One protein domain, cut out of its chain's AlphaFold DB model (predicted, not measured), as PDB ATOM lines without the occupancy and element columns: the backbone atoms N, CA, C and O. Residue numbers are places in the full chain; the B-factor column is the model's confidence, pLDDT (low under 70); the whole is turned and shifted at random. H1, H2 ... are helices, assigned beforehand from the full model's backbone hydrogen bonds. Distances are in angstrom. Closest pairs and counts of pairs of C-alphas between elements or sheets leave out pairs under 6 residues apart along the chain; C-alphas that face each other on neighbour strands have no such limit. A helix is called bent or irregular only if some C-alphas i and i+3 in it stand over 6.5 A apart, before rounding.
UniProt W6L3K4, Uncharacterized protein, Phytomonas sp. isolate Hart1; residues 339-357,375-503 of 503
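AT A GLANCE: This is residues 339 to 357 and 375 to 503 of the 503 residues of an uncharacterized protein of Phytomonas sp. isolate Hart1 (UniProt W6L3K4). Picture three helical hairpins side by side: H2, H4 and H6 make one layer, all running one way, and H3, H5 and H7 make a second layer running back. H1 packs on H2 and H3 at one end, and the H6 and H7 hairpin makes the other end. The printed part has 148 residues, with seven named helices, H1 to H7 in chain order, and no named strand; the class is all helix. It is compact, with a radius of gyration of the C-alphas of 15.9 A, yet elongated, spanning 51 by 32 by 23 A.

IN THESE COORDINATES: Find C-alpha 378 at (40.613, 35.696, 3.704); from there H2, the longest helix, runs 29.2 A to residue 402, with a kink of 86 degrees near residue 385. Before it, H1 covers residues 341 to 349 and begins at C-alpha (60.622, 40.249, 14.176). After it come H3, residues 409 to 422, 18.9 A; H4, residues 428 to 440, 18.6 A; and H5, residues 449 to 471, 27.0 A, with a kink of 84 degrees near residue 465. H6 takes residues 476 to 486, and H7 residues 490 to 500, ending at C-alpha (47.515, 2.815, -4.323). H2, H3, H5 and H7 are irregular: C-alphas 384 and 387 are 8.6 A apart, 412 and 415 7.0 A, 465 and 468 9.4 A, 491 and 494 8.3 A.

HOW THE PARTS SIT: H2 to H7 form a bundle, up and down, each helix running against the one before. Start at H2: it forms a hairpin with H3, at a steep tilt of 36 degrees, only just past shallow, closest at the C-alphas of Arg 393 and Leu 411, 6.7 A. With residues 386 to 391 alone H2 touches H4, the hub, the same way at 4 degrees; the C-alphas of Ser 387 and Val 434 are closest, 5.4 A. H4 touches H6, closest at C-alphas 439 and 486, 6.2 A. H5 touches H7, closest at C-alphas 460 and 495, 6.4 A. H1 touches H3, closest at C-alphas 347 and 411, 5.4 A, and is apart from H4, H5, H6 and H7. In H1, H4 and H6 every O i to N i+4 pair is within hydrogen-bond range; H2 has 19 of 21, H3 7 of 10, H5 15 of 19 and H7 5 of 7.

THE WHOLE: The C-alphas of Arg 357 and Asp 503 are the two farthest apart, 53.1 A. Residues 358 to 374 are not printed, and 12.8 A separates C-alphas 357 and 375 across the cut. Of the links printed whole, none is long. Look for pLDDT under 70 at residues 375 to 378 and 502 to 503.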
ATOM      1  N   SER A 339      67.387  38.246  14.823       93.81
ATOM      2  CA  SER A 339      66.034  38.672  15.178       93.81
ATOM      3  C   SER A 339      64.985  37.865  14.424       93.81
ATOM      4  O   SER A 339      65.184  37.488  13.266       93.81
ATOM      5  N   THR A 340      63.836  37.644  15.067       95.25
ATOM      6  CA  THR A 340      62.671  36.983  14.467       95.25
ATOM      7  C   THR A 340      61.526  37.938  14.110       95.25
ATOM      8  O   THR A 340      60.481  37.486  13.644       95.25
ATOM      9  N   ALA A 341      61.700  39.255  14.281       94.94
ATOM     10  CA  ALA A 341      60.622  40.249  14.176       94.94
ATOM     11  C   ALA A 341      59.852  40.205  12.841       94.94
ATOM     12  O   ALA A 341      58.623  40.204  12.830       94.94
ATOM     13  N   ILE A 342      60.550  40.097  11.707       95.25
ATOM     14  CA  ILE A 342      59.902  40.009  10.386       95.25
ATOM     15  C   ILE A 342      59.052  38.738  10.222       95.25
ATOM     16  O   ILE A 342      58.024  38.760   9.553       95.25
ATOM     17  N   PHE A 343      59.423  37.637  10.878       96.75
ATOM     18  CA  PHE A 343      58.669  36.382  10.810       96.75
ATOM     19  C   PHE A 343      57.399  36.421  11.660       96.75
ATOM     20  O   PHE A 343      56.440  35.726  11.327       96.75
ATOM     21  N   HIS A 344      57.338  37.268  12.694       95.38
ATOM     22  CA  HIS A 344      56.063  37.594  13.340       95.38
ATOM     23  C   HIS A 344      55.118  38.262  12.340       95.38
ATOM     24  O   HIS A 344      54.003  37.791  12.141       95.38
ATOM     25  N   VAL A 345      55.613  39.268  11.618       94.12
ATOM     26  CA  VAL A 345      54.832  39.981  10.600       94.12
ATOM     27  C   VAL A 345      54.393  39.054   9.460       94.12
ATOM     28  O   VAL A 345      53.249  39.124   9.018       94.12
ATOM     29  N   PHE A 346      55.240  38.125   9.010       95.50
ATOM     30  CA  PHE A 346      54.824  37.115   8.028       95.50
ATOM     31  C   PHE A 346      53.797  36.119   8.576       95.50
ATOM     32  O   PHE A 346      52.967  35.634   7.808       95.50
ATOM     33  N   SER A 347      53.824  35.830   9.879       95.62
ATOM     34  CA  SER A 347      52.811  34.991  10.530       95.62
ATOM     35  C   SER A 347      51.447  35.684  10.560       95.62
ATOM     36  O   SER A 347      50.433  35.040  10.311       95.62
ATOM     37  N   ASP A 348      51.423  36.993  10.813       92.69
ATOM     38  CA  ASP A 348      50.210  37.813  10.733       92.69
ATOM     39  C   ASP A 348      49.710  37.934   9.286       92.69
ATOM     40  O   ASP A 348      48.528  37.724   9.004       92.69
ATOM     41  N   TYR A 349      50.617  38.153   8.336       91.50
ATOM     42  CA  TYR A 349      50.267  38.211   6.918       91.50
ATOM     43  C   TYR A 349      49.648  36.911   6.400       91.50
ATOM     44  O   TYR A 349      48.723  36.946   5.588       91.50
ATOM     45  N   ALA A 350      50.108  35.760   6.899       91.94
ATOM     46  CA  ALA A 350      49.566  34.453   6.536       91.94
ATOM     47  C   ALA A 350      48.093  34.262   6.945       91.94
ATOM     48  O   ALA A 350      47.420  33.419   6.361       91.94
ATOM     49  N   ILE A 351      47.588  35.045   7.905       90.56
ATOM     50  CA  ILE A 351      46.183  35.022   8.347       90.56
ATOM     51  C   ILE A 351      45.382  36.230   7.847       90.56
ATOM     52  O   ILE A 351      44.329  36.544   8.393       90.56
ATOM     53  N   GLY A 352      45.882  36.945   6.837       85.50
ATOM     54  CA  GLY A 352      45.172  38.086   6.260       85.50
ATOM     55  C   GLY A 352      45.551  39.451   6.828       85.50
ATOM     56  O   GLY A 352      45.104  40.453   6.275       85.50
ATOM     57  N   LYS A 353      46.385  39.517   7.876       86.62
ATOM     58  CA  LYS A 353      46.744  40.779   8.542       86.62
ATOM     59  C   LYS A 353      47.945  41.437   7.876       86.62
ATOM     60  O   LYS A 353      49.067  40.934   7.922       86.62
ATOM     61  N   ARG A 354      47.733  42.595   7.263       79.81
ATOM     62  CA  ARG A 354      48.811  43.412   6.698       79.81
ATOM     63  C   ARG A 354      49.484  44.213   7.810       79.81
ATOM     64  O   ARG A 354      48.799  44.675   8.720       79.81
ATOM     65  N   PRO A 355      50.809  44.403   7.749       78.94
ATOM     66  CA  PRO A 355      51.451  45.287   8.697       78.94
ATOM     67  C   PRO A 355      50.983  46.726   8.465       78.94
ATOM     68  O   PRO A 355      50.869  47.173   7.321       78.94
ATOM     69  N   LEU A 356      50.727  47.441   9.559       76.25
ATOM     70  CA  LEU A 356      50.380  48.854   9.507       76.25
ATOM     71  C   LEU A 356      51.614  49.660   9.101       76.25
ATOM     72  O   LEU A 356      52.721  49.427   9.599       76.25
ATOM     73  N   ARG A 357      51.421  50.603   8.180       71.44
ATOM     74  CA  ARG A 357      52.465  51.565   7.832       71.44
ATOM     75  C   ARG A 357      52.630  52.530   9.013       71.44
ATOM     76  O   ARG A 357      51.618  52.927   9.585       71.44
ATOM     77  N   MET A 375      43.536  44.430   6.487       56.31
ATOM     78  CA  MET A 375      42.997  43.094   6.218       56.31
ATOM     79  C   MET A 375      42.732  42.906   4.717       56.31
ATOM     80  O   MET A 375      42.431  43.857   4.006       56.31
ATOM     81  N   PHE A 376      42.838  41.683   4.198       68.56
ATOM     82  CA  PHE A 376      42.334  41.341   2.858       68.56
ATOM     83  C   PHE A 376      41.383  40.141   2.931       68.56
ATOM     84  O   PHE A 376      41.468  39.372   3.883       68.56
ATOM     85  N   ALA A 377      40.504  39.978   1.928       69.31
ATOM     86  CA  ALA A 377      39.492  38.913   1.855       69.31
ATOM     87  C   ALA A 377      40.102  37.509   2.105       69.31
ATOM     88  O   ALA A 377      40.774  36.982   1.206       69.31
ATOM     89  N   PRO A 378      39.898  36.906   3.296       66.56
ATOM     90  CA  PRO A 378      40.613  35.696   3.704       66.56
ATOM     91  C   PRO A 378      40.303  34.500   2.798       66.56
ATOM     92  O   PRO A 378      41.226  33.856   2.304       66.56
ATOM     93  N   ASP A 379      39.033  34.273   2.468       74.06
ATOM     94  CA  ASP A 379      38.578  33.070   1.754       74.06
ATOM     95  C   ASP A 379      39.247  32.909   0.377       74.06
ATOM     96  O   ASP A 379      39.766  31.845   0.022       74.06
ATOM     97  N   ILE A 380      39.318  33.999  -0.398       78.25
ATOM     98  CA  ILE A 380      39.957  34.008  -1.725       78.25
ATOM     99  C   ILE A 380      41.454  33.721  -1.595       78.25
ATOM    100  O   ILE A 380      42.031  32.986  -2.404       78.25
ATOM    101  N   PHE A 381      42.102  34.289  -0.581       82.75
ATOM    102  CA  PHE A 381      43.530  34.113  -0.366       82.75
ATOM    103  C   PHE A 381      43.880  32.690   0.062       82.75
ATOM    104  O   PHE A 381      44.786  32.091  -0.526       82.75
ATOM    105  N   PHE A 382      43.139  32.123   1.016       86.00
ATOM    106  CA  PHE A 382      43.331  30.745   1.459       86.00
ATOM    107  C   PHE A 382      43.097  29.767   0.310       86.00
ATOM    108  O   PHE A 382      43.947  28.908   0.067       86.00
ATOM    109  N   LYS A 383      42.038  29.952  -0.484       83.69
ATOM    110  CA  LYS A 383      41.774  29.123  -1.670       83.69
ATOM    111  C   LYS A 383      42.885  29.217  -2.721       83.69
ATOM    112  O   LYS A 383      43.269  28.216  -3.330       83.69
ATOM    113  N   ARG A 384      43.437  30.414  -2.942       82.94
ATOM    114  CA  ARG A 384      44.499  30.634  -3.936       82.94
ATOM    115  C   ARG A 384      45.848  30.064  -3.492       82.94
ATOM    116  O   ARG A 384      46.558  29.495  -4.320       82.94
ATOM    117  N   HIS A 385      46.192  30.196  -2.213       88.50
ATOM    118  CA  HIS A 385      47.547  29.965  -1.702       88.50
ATOM    119  C   HIS A 385      47.669  28.792  -0.719       88.50
ATOM    120  O   HIS A 385      48.723  28.623  -0.113       88.50
ATOM    121  N   PHE A 386      46.651  27.939  -0.572       92.19
ATOM    122  CA  PHE A 386      46.585  26.923   0.487       92.19
ATOM    123  C   PHE A 386      47.859  26.072   0.662       92.19
ATOM    124  O   PHE A 386      48.428  25.985   1.750       92.19
ATOM    125  N   SER A 387      48.365  25.469  -0.420       90.88
ATOM    126  CA  SER A 387      49.583  24.640  -0.350       90.88
ATOM    127  C   SER A 387      50.850  25.442   0.001       90.88
ATOM    128  O   SER A 387      51.769  24.930   0.649       90.88
ATOM    129  N   GLU A 388      50.890  26.718  -0.389       93.06
ATOM    130  CA  GLU A 388      51.976  27.644  -0.065       93.06
ATOM    131  C   GLU A 388      51.874  28.105   1.397       93.06
ATOM    132  O   GLU A 388      52.902  28.196   2.061       93.06
ATOM    133  N   LEU A 389      50.660  28.295   1.928       95.38
ATOM    134  CA  LEU A 389      50.398  28.608   3.337       95.38
ATOM    135  C   LEU A 389      50.822  27.472   4.268       95.38
ATOM    136  O   LEU A 389      51.448  27.730   5.293       95.38
ATOM    137  N   ILE A 390      50.570  26.216   3.891       95.50
ATOM    138  CA  ILE A 390      51.082  25.054   4.636       95.50
ATOM    139  C   ILE A 390      52.608  25.048   4.658       95.50
ATOM    140  O   ILE A 390      53.219  24.881   5.712       95.50
ATOM    141  N   SER A 391      53.225  25.267   3.496       94.88
ATOM    142  CA  SER A 391      54.682  25.329   3.385       94.88
ATOM    143  C   SER A 391      55.252  26.475   4.227       94.88
ATOM    144  O   SER A 391      56.242  26.284   4.929       94.88
ATOM    145  N   LEU A 392      54.608  27.647   4.197       96.62
ATOM    146  CA  LEU A 392      54.980  28.816   4.985       96.62
ATOM    147  C   LEU A 392      54.851  28.540   6.486       96.62
ATOM    148  O   LEU A 392      55.802  28.822   7.207       96.62
ATOM    149  N   ARG A 393      53.739  27.948   6.947       96.88
ATOM    150  CA  ARG A 393      53.527  27.578   8.357       96.88
ATOM    151  C   ARG A 393      54.669  26.710   8.871       96.88
ATOM    152  O   ARG A 393      55.318  27.074   9.844       96.88
ATOM    153  N   LEU A 394      54.944  25.602   8.184       96.19
ATOM    154  CA  LEU A 394      55.996  24.662   8.577       96.19
ATOM    155  C   LEU A 394      57.380  25.326   8.587       96.19
ATOM    156  O   LEU A 394      58.187  25.085   9.486       96.19
ATOM    157  N   CYS A 395      57.653  26.204   7.616       96.75
ATOM    158  CA  CYS A 395      58.898  26.966   7.582       96.75
ATOM    159  C   CYS A 395      58.996  27.969   8.739       96.75
ATOM    160  O   CYS A 395      60.046  28.044   9.368       96.75
ATOM    161  N   LEU A 396      57.926  28.707   9.046       97.06
ATOM    162  CA  LEU A 396      57.884  29.652  10.163       97.06
ATOM    163  C   LEU A 396      58.071  28.933  11.505       97.06
ATOM    164  O   LEU A 396      58.914  29.358  12.290       97.06
ATOM    165  N   GLU A 397      57.357  27.824  11.743       96.19
ATOM    166  CA  GLU A 397      57.515  26.986  12.945       96.19
ATOM    167  C   GLU A 397      58.993  26.606  13.141       96.19
ATOM    168  O   GLU A 397      59.546  26.765  14.230       96.19
ATOM    169  N   ASN A 398      59.668  26.204  12.059       95.38
ATOM    170  CA  ASN A 398      61.083  25.849  12.097       95.38
ATOM    171  C   ASN A 398      62.011  27.063  12.301       95.38
ATOM    172  O   ASN A 398      62.963  26.972  13.068       95.38
ATOM    173  N   VAL A 399      61.732  28.215  11.676       95.50
ATOM    174  CA  VAL A 399      62.507  29.452  11.905       95.50
ATOM    175  C   VAL A 399      62.465  29.845  13.383       95.50
ATOM    176  O   VAL A 399      63.515  30.117  13.966       95.50
ATOM    177  N   PHE A 400      61.289  29.832  14.016       95.62
ATOM    178  CA  PHE A 400      61.170  30.112  15.450       95.62
ATOM    179  C   PHE A 400      61.895  29.059  16.298       95.62
ATOM    180  O   PHE A 400      62.621  29.419  17.226       95.62
ATOM    181  N   ALA A 401      61.780  27.775  15.941       93.31
ATOM    182  CA  ALA A 401      62.429  26.684  16.666       93.31
ATOM    183  C   ALA A 401      63.966  26.770  16.617       93.31
ATOM    184  O   ALA A 401      64.619  26.637  17.652       93.31
ATOM    185  N   VAL A 402      64.545  27.012  15.434       92.12
ATOM    186  CA  VAL A 402      66.001  27.120  15.224       92.12
ATOM    187  C   VAL A 402      66.587  28.322  15.963       92.12
ATOM    188  O   VAL A 402      67.691  28.227  16.496       92.12
ATOM    189  N   ASN A 403      65.846  29.428  16.040       91.62
ATOM    190  CA  ASN A 403      66.288  30.639  16.732       91.62
ATOM    191  C   ASN A 403      65.907  30.661  18.226       91.62
ATOM    192  O   ASN A 403      66.152  31.659  18.896       91.62
ATOM    193  N   GLY A 404      65.314  29.584  18.760       91.00
ATOM    194  CA  GLY A 404      64.917  29.499  20.171       91.00
ATOM    195  C   GLY A 404      63.899  30.564  20.594       91.00
ATOM    196  O   GLY A 404      63.862  30.946  21.761       91.00
ATOM    197  N   ALA A 405      63.101  31.063  19.650       92.44
ATOM    198  CA  ALA A 405      62.168  32.163  19.852       92.44
ATOM    199  C   ALA A 405      60.725  31.659  20.000       92.44
ATOM    200  O   ALA A 405      60.335  30.635  19.437       92.44
ATOM    201  N   THR A 406      59.907  32.409  20.738       92.75
ATOM    202  CA  THR A 406      58.487  32.090  20.922       92.75
ATOM    203  C   THR A 406      57.698  32.399  19.652       92.75
ATOM    204  O   THR A 406      57.653  33.543  19.200       92.75
ATOM    205  N   ALA A 407      57.038  31.384  19.094       93.19
ATOM    206  CA  ALA A 407      56.152  31.544  17.946       93.19
ATOM    207  C   ALA A 407      54.890  32.370  18.301       93.19
ATOM    208  O   ALA A 407      54.307  32.162  19.369       93.19
ATOM    209  N   PRO A 408      54.428  33.281  17.420       95.62
ATOM    210  CA  PRO A 408      53.239  34.098  17.667       95.62
ATOM    211  C   PRO A 408      51.938  33.289  17.629       95.62
ATOM    212  O   PRO A 408      51.846  32.264  16.954       95.62
ATOM    213  N   TYR A 409      50.890  33.819  18.269       95.69
ATOM    214  CA  TYR A 409      49.544  33.225  18.275       95.69
ATOM    215  C   TYR A 409      48.978  32.998  16.864       95.69
ATOM    216  O   TYR A 409      48.381  31.955  16.590       95.69
ATOM    217  N   SER A 410      49.237  33.933  15.944       95.50
ATOM    218  CA  SER A 410      48.844  33.825  14.535       95.50
ATOM    219  C   SER A 410      49.395  32.561  13.871       95.50
ATOM    220  O   SER A 410      48.697  31.938  13.076       95.50
ATOM    221  N   LEU A 411      50.608  32.133  14.243       96.69
ATOM    222  CA  LEU A 411      51.242  30.920  13.726       96.69
ATOM    223  C   LEU A 411      50.797  29.657  14.472       96.69
ATOM    224  O   LEU A 411      50.566  28.626  13.847       96.69
ATOM    225  N   THR A 412      50.700  29.717  15.801       95.38
ATOM    226  CA  THR A 412      50.446  28.527  16.629       95.38
ATOM    227  C   THR A 412      48.975  28.131  16.682       95.38
ATOM    228  O   THR A 412      48.681  26.959  16.920       95.38
ATOM    229  N   THR A 413      48.058  29.080  16.458       95.31
ATOM    230  CA  THR A 413      46.615  28.877  16.658       95.31
ATOM    231  C   THR A 413      45.780  29.305  15.455       95.31
ATOM    232  O   THR A 413      45.143  28.447  14.846       95.31
ATOM    233  N   THR A 414      45.799  30.587  15.072       95.06
ATOM    234  CA  THR A 414      44.879  31.112  14.044       95.06
ATOM    235  C   THR A 414      45.117  30.480  12.674       95.06
ATOM    236  O   THR A 414      44.193  29.912  12.103       95.06
ATOM    237  N   LEU A 415      46.353  30.491  12.160       95.25
ATOM    238  CA  LEU A 415      46.662  29.890  10.860       95.25
ATOM    239  C   LEU A 415      46.308  28.386  10.804       95.25
ATOM    240  O   LEU A 415      45.639  27.982   9.854       95.25
ATOM    241  N   PRO A 416      46.673  27.546  11.796       96.19
ATOM    242  CA  PRO A 416      46.204  26.161  11.889       96.19
ATOM    243  C   PRO A 416      44.680  25.984  11.811       96.19
ATOM    244  O   PRO A 416      44.218  25.059  11.139       96.19
ATOM    245  N   GLN A 417      43.909  26.838  12.493       95.25
ATOM    246  CA  GLN A 417      42.443  26.788  12.493       95.25
ATOM    247  C   GLN A 417      41.868  27.161  11.121       95.25
ATOM    248  O   GLN A 417      41.053  26.412  10.585       95.25
ATOM    249  N   GLU A 418      42.355  28.247  10.520       93.25
ATOM    250  CA  GLU A 418      41.921  28.701   9.192       93.25
ATOM    251  C   GLU A 418      42.237  27.675   8.097       93.25
ATOM    252  O   GLU A 418      41.407  27.392   7.232       93.25
ATOM    253  N   LEU A 419      43.415  27.046   8.159       94.81
ATOM    254  CA  LEU A 419      43.791  25.972   7.236       94.81
ATOM    255  C   LEU A 419      42.835  24.775   7.334       94.81
ATOM    256  O   LEU A 419      42.475  24.195   6.312       94.81
ATOM    257  N   LEU A 420      42.407  24.399   8.541       94.94
ATOM    258  CA  LEU A 420      41.437  23.316   8.719       94.94
ATOM    259  C   LEU A 420      40.042  23.703   8.224       94.94
ATOM    260  O   LEU A 420      39.384  22.869   7.606       94.94
ATOM    261  N   ALA A 421      39.608  24.944   8.452       92.69
ATOM    262  CA  ALA A 421      38.305  25.424   7.997       92.69
ATOM    263  C   ALA A 421      38.180  25.390   6.461       92.69
ATOM    264  O   ALA A 421      37.153  24.971   5.933       92.69
ATOM    265  N   HIS A 422      39.251  25.738   5.740       92.44
ATOM    266  CA  HIS A 422      39.222  25.889   4.282       92.44
ATOM    267  C   HIS A 422      39.587  24.621   3.486       92.44
ATOM    268  O   HIS A 422      39.436  24.598   2.264       92.44
ATOM    269  N   VAL A 423      40.047  23.538   4.128       91.94
ATOM    270  CA  VAL A 423      40.506  22.310   3.433       91.94
ATOM    271  C   VAL A 423      39.426  21.663   2.544       91.94
ATOM    272  O   VAL A 423      39.735  20.980   1.561       91.94
ATOM    273  N   GLY A 424      38.147  21.890   2.858       88.62
ATOM    274  CA  GLY A 424      37.016  21.397   2.069       88.62
ATOM    275  C   GLY A 424      36.867  22.067   0.699       88.62
ATOM    276  O   GLY A 424      36.303  21.456  -0.205       88.62
ATOM    277  N   GLU A 425      37.404  23.276   0.519       88.00
ATOM    278  CA  GLU A 425      37.103  24.154  -0.624       88.00
ATOM    279  C   GLU A 425      38.256  24.296  -1.630       88.00
ATOM    280  O   GLU A 425      38.121  24.926  -2.684       88.00
ATOM    281  N   ILE A 426      39.413  23.712  -1.314       91.00
ATOM    282  CA  ILE A 426      40.625  23.830  -2.132       91.00
ATOM    283  C   ILE A 426      40.595  22.912  -3.352       91.00
ATOM    284  O   ILE A 426      39.878  21.910  -3.397       91.00
ATOM    285  N   PHE A 427      41.446  23.195  -4.332       90.12
ATOM    286  CA  PHE A 427      41.606  22.315  -5.485       90.12
ATOM    287  C   PHE A 427      42.271  20.981  -5.087       90.12
ATOM    288  O   PHE A 427      43.260  20.999  -4.344       90.12
ATOM    289  N   PRO A 428      41.825  19.830  -5.627       92.12
ATOM    290  CA  PRO A 428      42.414  18.516  -5.350       92.12
ATOM    291  C   PRO A 428      43.943  18.447  -5.500       92.12
ATOM    292  O   PRO A 428      44.649  17.882  -4.661       92.12
ATOM    293  N   LYS A 429      44.494  19.124  -6.516       91.38
ATOM    294  CA  LYS A 429      45.946  19.235  -6.727       91.38
ATOM    295  C   LYS A 429      46.674  19.907  -5.555       91.38
ATOM    296  O   LYS A 429      47.777  19.490  -5.205       91.38
ATOM    297  N   GLN A 430      46.074  20.932  -4.942       92.56
ATOM    298  CA  GLN A 430      46.638  21.586  -3.759       92.56
ATOM    299  C   GLN A 430      46.561  20.667  -2.537       92.56
ATOM    300  O   GLN A 430      47.539  20.585  -1.800       92.56
ATOM    301  N   ALA A 431      45.460  19.934  -2.350       94.38
ATOM    302  CA  ALA A 431      45.327  18.965  -1.263       94.38
ATOM    303  C   ALA A 431      46.421  17.880  -1.327       94.38
ATOM    304  O   ALA A 431      47.115  17.635  -0.343       94.38
ATOM    305  N   LEU A 432      46.676  17.302  -2.507       94.25
ATOM    306  CA  LEU A 432      47.778  16.346  -2.693       94.25
ATOM    307  C   LEU A 432      49.162  16.985  -2.484       94.25
ATOM    308  O   LEU A 432      50.069  16.345  -1.945       94.25
ATOM    309  N   ALA A 433      49.337  18.254  -2.866       93.62
ATOM    310  CA  ALA A 433      50.565  18.989  -2.569       93.62
ATOM    311  C   ALA A 433      50.771  19.173  -1.054       93.62
ATOM    312  O   ALA A 433      51.897  19.039  -0.587       93.62
ATOM    313  N   VAL A 434      49.705  19.407  -0.280       95.00
ATOM    314  CA  VAL A 434      49.756  19.496   1.190       95.00
ATOM    315  C   VAL A 434      50.197  18.183   1.820       95.00
ATOM    316  O   VAL A 434      51.105  18.202   2.651       95.00
ATOM    317  N   VAL A 435      49.629  17.052   1.387       95.19
ATOM    318  CA  VAL A 435      50.056  15.714   1.836       95.19
ATOM    319  C   VAL A 435      51.559  15.543   1.627       95.19
ATOM    320  O   VAL A 435      52.288  15.213   2.563       95.19
ATOM    321  N   ARG A 436      52.036  15.820   0.408       94.56
ATOM    322  CA  ARG A 436      53.455  15.711   0.066       94.56
ATOM    323  C   ARG A 436      54.321  16.635   0.922       94.56
ATOM    324  O   ARG A 436      55.376  16.214   1.387       94.56
ATOM    325  N   THR A 437      53.896  17.880   1.127       94.56
ATOM    326  CA  THR A 437      54.638  18.845   1.942       94.56
ATOM    327  C   THR A 437      54.750  18.372   3.388       94.56
ATOM    328  O   THR A 437      55.856  18.366   3.912       94.56
ATOM    329  N   ILE A 438      53.659  17.927   4.019       94.69
ATOM    330  CA  ILE A 438      53.681  17.435   5.407       94.69
ATOM    331  C   ILE A 438      54.562  16.187   5.540       94.69
ATOM    332  O   ILE A 438      55.341  16.095   6.487       94.69
ATOM    333  N   ALA A 439      54.478  15.252   4.587       92.56
ATOM    334  CA  ALA A 439      55.301  14.044   4.588       92.56
ATOM    335  C   ALA A 439      56.799  14.379   4.549       92.56
ATOM    336  O   ALA A 439      57.576  13.899   5.371       92.56
ATOM    337  N   LEU A 440      57.206  15.223   3.599       91.25
ATOM    338  CA  LEU A 440      58.617  15.508   3.335       91.25
ATOM    339  C   LEU A 440      59.231  16.537   4.291       91.25
ATOM    340  O   LEU A 440      60.450  16.718   4.275       91.25
ATOM    341  N   PHE A 441      58.423  17.245   5.085       91.44
ATOM    342  CA  PHE A 441      58.950  18.259   5.991       91.44
ATOM    343  C   PHE A 441      59.558  17.613   7.248       91.44
ATOM    344  O   PHE A 441      58.880  16.816   7.912       91.44
ATOM    345  N   PRO A 442      60.815  17.949   7.597       88.19
ATOM    346  CA  PRO A 442      61.475  17.395   8.772       88.19
ATOM    347  C   PRO A 442      60.791  17.867  10.055       88.19
ATOM    348  O   PRO A 442      60.343  19.014  10.143       88.19
ATOM    349  N   ASP A 443      60.736  16.988  11.057       86.44
ATOM    350  CA  ASP A 443      60.136  17.351  12.334       86.44
ATOM    351  C   ASP A 443      60.965  18.401  13.077       86.44
ATOM    352  O   ASP A 443      62.196  18.410  13.013       86.44
ATOM    353  N   ASN A 444      60.287  19.304  13.789       87.56
ATOM    354  CA  ASN A 444      60.936  20.316  14.620       87.56
ATOM    355  C   ASN A 444      60.198  20.512  15.954       87.56
ATOM    356  O   ASN A 444      59.049  20.108  16.113       87.56
ATOM    357  N   LYS A 445      60.866  21.150  16.923       88.88
ATOM    358  CA  LYS A 445      60.364  21.290  18.303       88.88
ATOM    359  C   LYS A 445      59.052  22.073  18.429       88.88
ATOM    360  O   LYS A 445      58.335  21.862  19.398       88.88
ATOM    361  N   LEU A 446      58.765  22.984  17.499       90.81
ATOM    362  CA  LEU A 446      57.552  23.809  17.505       90.81
ATOM    363  C   LEU A 446      56.504  23.320  16.502       90.81
ATOM    364  O   LEU A 446      55.492  23.991  16.304       90.81
ATOM    365  N   GLN A 447      56.733  22.176  15.859       89.69
ATOM    366  CA  GLN A 447      55.839  21.713  14.819       89.69
ATOM    367  C   GLN A 447      54.479  21.330  15.396       89.69
ATOM    368  O   GLN A 447      54.379  20.511  16.313       89.69
ATOM    369  N   ASN A 448      53.409  21.872  14.814       92.56
ATOM    370  CA  ASN A 448      52.053  21.535  15.229       92.56
ATOM    371  C   ASN A 448      51.613  20.201  14.596       92.56
ATOM    372  O   ASN A 448      50.915  20.165  13.577       92.56
ATOM    373  N   THR A 449      52.054  19.093  15.200       92.62
ATOM    374  CA  THR A 449      51.782  17.714  14.753       92.62
ATOM    375  C   THR A 449      50.291  17.388  14.748       92.62
ATOM    376  O   THR A 449      49.799  16.826  13.775       92.62
ATOM    377  N   LYS A 450      49.544  17.846  15.760       93.88
ATOM    378  CA  LYS A 450      48.083  17.672  15.828       93.88
ATOM    379  C   LYS A 450      47.373  18.302  14.629       93.88
ATOM    380  O   LYS A 450      46.464  17.701  14.063       93.88
ATOM    381  N   ASN A 451      47.785  19.503  14.217       95.81
ATOM    382  CA  ASN A 451      47.224  20.140  13.028       95.81
ATOM    383  C   ASN A 451      47.613  19.399  11.740       95.81
ATOM    384  O   ASN A 451      46.774  19.262  10.856       95.81
ATOM    385  N   ASN A 452      48.843  18.875  11.646       95.38
ATOM    386  CA  ASN A 452      49.259  18.043  10.510       95.38
ATOM    387  C   ASN A 452      48.371  16.799  10.374       95.38
ATOM    388  O   ASN A 452      47.856  16.534   9.291       95.38
ATOM    389  N   GLU A 453      48.162  16.069  11.470       95.31
ATOM    390  CA  GLU A 453      47.313  14.875  11.515       95.31
ATOM    391  C   GLU A 453      45.863  15.201  11.135       95.31
ATOM    392  O   GLU A 453      45.276  14.517  10.297       95.31
ATOM    393  N   ALA A 454      45.306  16.289  11.676       96.75
ATOM    394  CA  ALA A 454      43.947  16.729  11.361       96.75
ATOM    395  C   ALA A 454      43.776  17.114   9.879       96.75
ATOM    396  O   ALA A 454      42.782  16.742   9.258       96.75
ATOM    397  N   LEU A 455      44.754  17.814   9.291       96.62
ATOM    398  CA  LEU A 455      44.741  18.168   7.869       96.62
ATOM    399  C   LEU A 455      44.826  16.927   6.976       96.62
ATOM    400  O   LEU A 455      44.071  16.816   6.012       96.62
ATOM    401  N   LEU A 456      45.720  15.986   7.299       96.31
ATOM    402  CA  LEU A 456      45.846  14.732   6.559       96.31
ATOM    403  C   LEU A 456      44.552  13.911   6.629       96.31
ATOM    404  O   LEU A 456      44.081  13.450   5.592       96.31
ATOM    405  N   ALA A 457      43.942  13.800   7.812       96.06
ATOM    406  CA  ALA A 457      42.672  13.105   7.999       96.06
ATOM    407  C   ALA A 457      41.518  13.773   7.229       96.06
ATOM    408  O   ALA A 457      40.710  13.082   6.607       96.06
ATOM    409  N   ALA A 458      41.453  15.108   7.213       96.44
ATOM    410  CA  ALA A 458      40.438  15.844   6.460       96.44
ATOM    411  C   ALA A 458      40.584  15.645   4.941       96.44
ATOM    412  O   ALA A 458      39.591  15.420   4.246       96.44
ATOM    413  N   ILE A 459      41.819  15.665   4.424       96.38
ATOM    414  CA  ILE A 459      42.101  15.372   3.011       96.38
ATOM    415  C   ILE A 459      41.758  13.913   2.686       96.38
ATOM    416  O   ILE A 459      41.156  13.642   1.650       96.38
ATOM    417  N   GLU A 460      42.084  12.973   3.575       95.00
ATOM    418  CA  GLU A 460      41.774  11.549   3.401       95.00
ATOM    419  C   GLU A 460      40.260  11.316   3.318       95.00
ATOM    420  O   GLU A 460      39.777  10.641   2.405       95.00
ATOM    421  N   ALA A 461      39.500  11.914   4.239       94.56
ATOM    422  CA  ALA A 461      38.043  11.856   4.245       94.56
ATOM    423  C   ALA A 461      37.452  12.448   2.960       94.56
ATOM    424  O   ALA A 461      36.510  11.891   2.391       94.56
ATOM    425  N   ARG A 462      38.035  13.544   2.464       94.25
ATOM    426  CA  ARG A 462      37.612  14.181   1.221       94.25
ATOM    427  C   ARG A 462      37.847  13.294  -0.001       94.25
ATOM    428  O   ARG A 462      36.922  13.126  -0.789       94.25
ATOM    429  N   ILE A 463      39.030  12.689  -0.132       93.88
ATOM    430  CA  ILE A 463      39.340  11.759  -1.231       93.88
ATOM    431  C   ILE A 463      38.374  10.570  -1.211       93.88
ATOM    432  O   ILE A 463      37.831  10.204  -2.248       93.88
ATOM    433  N   LYS A 464      38.101   9.999  -0.030       92.81
ATOM    434  CA  LYS A 464      37.129   8.903   0.125       92.81
ATOM    435  C   LYS A 464      35.710   9.311  -0.281       92.81
ATOM    436  O   LYS A 464      35.001   8.508  -0.875       92.81
ATOM    437  N   ARG A 465      35.299  10.538   0.050       94.12
ATOM    438  CA  ARG A 465      33.969  11.082  -0.263       94.12
ATOM    439  C   ARG A 465      33.797  11.403  -1.750       94.12
ATOM    440  O   ARG A 465      32.736  11.134  -2.295       94.12
ATOM    441  N   GLU A 466      34.801  12.018  -2.375       92.44
ATOM    442  CA  GLU A 466      34.743  12.488  -3.770       92.44
ATOM    443  C   GLU A 466      35.143  11.403  -4.785       92.44
ATOM    444  O   GLU A 466      34.745  11.473  -5.945       92.44
ATOM    445  N   GLY A 467      35.886  10.373  -4.370       89.12
ATOM    446  CA  GLY A 467      36.223   9.227  -5.215       89.12
ATOM    447  C   GLY A 467      36.968   9.629  -6.491       89.12
ATOM    448  O   GLY A 467      37.919  10.408  -6.446       89.12
ATOM    449  N   SER A 468      36.536   9.100  -7.640       87.19
ATOM    450  CA  SER A 468      37.138   9.386  -8.951       87.19
ATOM    451  C   SER A 468      37.038  10.859  -9.361       87.19
ATOM    452  O   SER A 468      37.951  11.366 -10.010       87.19
ATOM    453  N   GLU A 469      35.983  11.571  -8.945       90.50
ATOM    454  CA  GLU A 469      35.798  12.994  -9.271       90.50
ATOM    455  C   GLU A 469      36.909  13.872  -8.685       90.50
ATOM    456  O   GLU A 469      37.294  14.869  -9.294       90.50
ATOM    457  N   PHE A 470      37.498  13.473  -7.552       91.19
ATOM    458  CA  PHE A 470      38.636  14.183  -6.961       91.19
ATOM    459  C   PHE A 470      39.837  14.252  -7.920       91.19
ATOM    460  O   PHE A 470      40.596  15.221  -7.912       91.19
ATOM    461  N   PHE A 471      40.024  13.228  -8.757       90.19
ATOM    462  CA  PHE A 471      41.200  13.075  -9.616       90.19
ATOM    463  C   PHE A 471      40.976  13.521 -11.061       90.19
ATOM    464  O   PHE A 471      41.946  13.587 -11.811       90.19
ATOM    465  N   ARG A 472      39.736  13.862 -11.438       87.38
ATOM    466  CA  ARG A 472      39.319  14.132 -12.823       87.38
ATOM    467  C   ARG A 472      40.241  15.101 -13.571       87.38
ATOM    468  O   ARG A 472      40.598  14.846 -14.715       87.38
ATOM    469  N   ASP A 473      40.673  16.166 -12.896       83.69
ATOM    470  CA  ASP A 473      41.453  17.259 -13.492       83.69
ATOM    471  C   ASP A 473      42.951  17.217 -13.092       83.69
ATOM    472  O   ASP A 473      43.678  18.210 -13.202       83.69
ATOM    473  N   ILE A 474      43.441  16.075 -12.584       87.00
ATOM    474  CA  ILE A 474      44.835  15.888 -12.152       87.00
ATOM    475  C   ILE A 474      45.562  14.949 -13.115       87.00
ATOM    476  O   ILE A 474      45.112  13.841 -13.386       87.00
ATOM    477  N   SER A 475      46.748  15.348 -13.587       86.31
ATOM    478  CA  SER A 475      47.535  14.480 -14.465       86.31
ATOM    479  C   SER A 475      48.035  13.215 -13.740       86.31
ATOM    480  O   SER A 475      48.530  13.320 -12.609       86.31
ATOM    481  N   PRO A 476      48.019  12.033 -14.392       85.50
ATOM    482  CA  PRO A 476      48.522  10.785 -13.806       85.50
ATOM    483  C   PRO A 476      49.968  10.895 -13.306       85.50
ATOM    484  O   PRO A 476      50.270  10.514 -12.176       85.50
ATOM    485  N   ASN A 477      50.840  11.548 -14.084       86.00
ATOM    486  CA  ASN A 477      52.231  11.803 -13.697       86.00
ATOM    487  C   ASN A 477      52.343  12.588 -12.381       86.00
ATOM    488  O   ASN A 477      53.277  12.385 -11.607       86.00
ATOM    489  N   PHE A 478      51.427  13.523 -12.107       86.12
ATOM    490  CA  PHE A 478      51.440  14.252 -10.841       86.12
ATOM    491  C   PHE A 478      51.060  13.336  -9.672       86.12
ATOM    492  O   PHE A 478      51.732  13.368  -8.640       86.12
ATOM    493  N   ILE A 479      50.031  12.502  -9.844       89.06
ATOM    494  CA  ILE A 479      49.576  11.543  -8.827       89.06
ATOM    495  C   ILE A 479      50.689  10.539  -8.510       89.06
ATOM    496  O   ILE A 479      51.022  10.347  -7.342       89.06
ATOM    497  N   GLU A 480      51.321   9.959  -9.530       89.06
ATOM    498  CA  GLU A 480      52.427   9.011  -9.366       89.06
ATOM    499  C   GLU A 480      53.613   9.644  -8.620       89.06
ATOM    500  O   GLU A 480      54.171   9.053  -7.693       89.06
ATOM    501  N   ASN A 481      53.963  10.891  -8.952       88.94
ATOM    502  CA  ASN A 481      55.009  11.630  -8.245       88.94
ATOM    503  C   ASN A 481      54.673  11.868  -6.765       88.94
ATOM    504  O   ASN A 481      55.570  11.838  -5.916       88.94
ATOM    505  N   VAL A 482      53.398  12.111  -6.438       91.38
ATOM    506  CA  VAL A 482      52.943  12.222  -5.044       91.38
ATOM    507  C   VAL A 482      53.038  10.865  -4.353       91.38
ATOM    508  O   VAL A 482      53.679  10.806  -3.308       91.38
ATOM    509  N   LYS A 483      52.512   9.784  -4.952       91.06
ATOM    510  CA  LYS A 483      52.606   8.407  -4.426       91.06
ATOM    511  C   LYS A 483      54.052   8.050  -4.068       91.06
ATOM    512  O   LYS A 483      54.339   7.745  -2.913       91.06
ATOM    513  N   LYS A 484      54.979   8.201  -5.024       90.19
ATOM    514  CA  LYS A 484      56.417   7.936  -4.832       90.19
ATOM    515  C   LYS A 484      57.033   8.753  -3.697       90.19
ATOM    516  O   LYS A 484      57.932   8.276  -3.021       90.19
ATOM    517  N   SER A 485      56.558   9.980  -3.477       90.44
ATOM    518  CA  SER A 485      57.094  10.858  -2.428       90.44
ATOM    519  C   SER A 485      56.620  10.496  -1.015       90.44
ATOM    520  O   SER A 485      57.212  10.987  -0.057       90.44
ATOM    521  N   ILE A 486      55.540   9.720  -0.871       92.75
ATOM    522  CA  ILE A 486      54.876   9.494   0.425       92.75
ATOM    523  C   ILE A 486      54.791   8.019   0.838       92.75
ATOM    524  O   ILE A 486      54.399   7.745   1.971       92.75
ATOM    525  N   ILE A 487      55.123   7.087  -0.064       88.12
ATOM    526  CA  ILE A 487      54.906   5.643   0.114       88.12
ATOM    527  C   ILE A 487      55.617   5.072   1.345       88.12
ATOM    528  O   ILE A 487      55.010   4.318   2.099       88.12
ATOM    529  N   ASP A 488      56.843   5.521   1.605       86.31
ATOM    530  CA  ASP A 488      57.659   5.057   2.732       86.31
ATOM    531  C   ASP A 488      57.554   5.973   3.961       86.31
ATOM    532  O   ASP A 488      58.326   5.844   4.912       86.31
ATOM    533  N   ASN A 489      56.633   6.945   3.956       88.25
ATOM    534  CA  ASN A 489      56.535   7.930   5.025       88.25
ATOM    535  C   ASN A 489      55.471   7.537   6.068       88.25
ATOM    536  O   ASN A 489      54.279   7.506   5.740       88.25
ATOM    537  N   PRO A 490      55.856   7.330   7.344       86.69
ATOM    538  CA  PRO A 490      54.925   6.923   8.396       86.69
ATOM    539  C   PRO A 490      53.755   7.894   8.603       86.69
ATOM    540  O   PRO A 490      52.647   7.461   8.906       86.69
ATOM    541  N   LYS A 491      53.963   9.203   8.390       86.62
ATOM    542  CA  LYS A 491      52.929  10.236   8.597       86.62
ATOM    543  C   LYS A 491      51.765  10.097   7.619       86.62
ATOM    544  O   LYS A 491      50.673  10.579   7.890       86.62
ATOM    545  N   THR A 492      51.995   9.466   6.469       88.81
ATOM    546  CA  THR A 492      51.050   9.420   5.346       88.81
ATOM    547  C   THR A 492      50.693   8.003   4.917       88.81
ATOM    548  O   THR A 492      50.175   7.822   3.817       88.81
ATOM    549  N   GLN A 493      50.919   6.999   5.767       87.12
ATOM    550  CA  GLN A 493      50.688   5.590   5.433       87.12
ATOM    551  C   GLN A 493      49.253   5.322   4.938       87.12
ATOM    552  O   GLN A 493      49.065   4.690   3.900       87.12
ATOM    553  N   ASN A 494      48.238   5.877   5.609       86.38
ATOM    554  CA  ASN A 494      46.837   5.743   5.183       86.38
ATOM    555  C   ASN A 494      46.585   6.365   3.804       86.38
ATOM    556  O   ASN A 494      45.869   5.797   2.981       86.38
ATOM    557  N   MET A 495      47.212   7.512   3.534       89.81
ATOM    558  CA  MET A 495      47.102   8.201   2.252       89.81
ATOM    559  C   MET A 495      47.802   7.425   1.134       89.81
ATOM    560  O   MET A 495      47.264   7.312   0.038       89.81
ATOM    561  N   ALA A 496      48.973   6.844   1.409       87.25
ATOM    562  CA  ALA A 496      49.691   6.002   0.460       87.25
ATOM    563  C   ALA A 496      48.858   4.771   0.065       87.25
ATOM    564  O   ALA A 496      48.695   4.496  -1.122       87.25
ATOM    565  N   VAL A 497      48.253   4.090   1.047       86.69
ATOM    566  CA  VAL A 497      47.340   2.957   0.808       86.69
ATOM    567  C   VAL A 497      46.108   3.388   0.014       86.69
ATOM    568  O   VAL A 497      45.676   2.670  -0.885       86.69
ATOM    569  N   LEU A 498      45.531   4.549   0.335       86.31
ATOM    570  CA  LEU A 498      44.364   5.074  -0.369       86.31
ATOM    571  C   LEU A 498      44.682   5.376  -1.835       86.31
ATOM    572  O   LEU A 498      43.923   4.981  -2.713       86.31
ATOM    573  N   LEU A 499      45.816   6.026  -2.103       85.62
ATOM    574  CA  LEU A 499      46.222   6.356  -3.464       85.62
ATOM    575  C   LEU A 499      46.593   5.105  -4.274       85.62
ATOM    576  O   LEU A 499      46.327   5.070  -5.472       85.62
ATOM    577  N   ALA A 500      47.170   4.074  -3.653       81.31
ATOM    578  CA  ALA A 500      47.515   2.815  -4.323       81.31
ATOM    579  C   ALA A 500      46.293   2.022  -4.824       81.31
ATOM    580  O   ALA A 500      46.426   1.210  -5.727       81.31
ATOM    581  N   LYS A 501      45.100   2.262  -4.265       76.31
ATOM    582  CA  LYS A 501      43.840   1.616  -4.687       76.31
ATOM    583  C   LYS A 501      43.155   2.298  -5.879       76.31
ATOM    584  O   LYS A 501      42.051   1.904  -6.236       76.31
ATOM    585  N   LEU A 502      43.755   3.364  -6.412       66.69
ATOM    586  CA  LEU A 502      43.243   4.140  -7.549       66.69
ATOM    587  C   LEU A 502      43.910   3.766  -8.881       66.69
ATOM    588  O   LEU A 502      43.602   4.396  -9.891       66.69
ATOM    589  N   ASP A 503      44.845   2.813  -8.851       54.50
ATOM    590  CA  ASP A 503      45.315   2.094 -10.042       54.50
ATOM    591  C   ASP A 503      44.351   0.932 -10.325       54.50
ATOM    592  O   ASP A 503      44.107   0.653 -11.520       54.50
TER     593      ASP A 503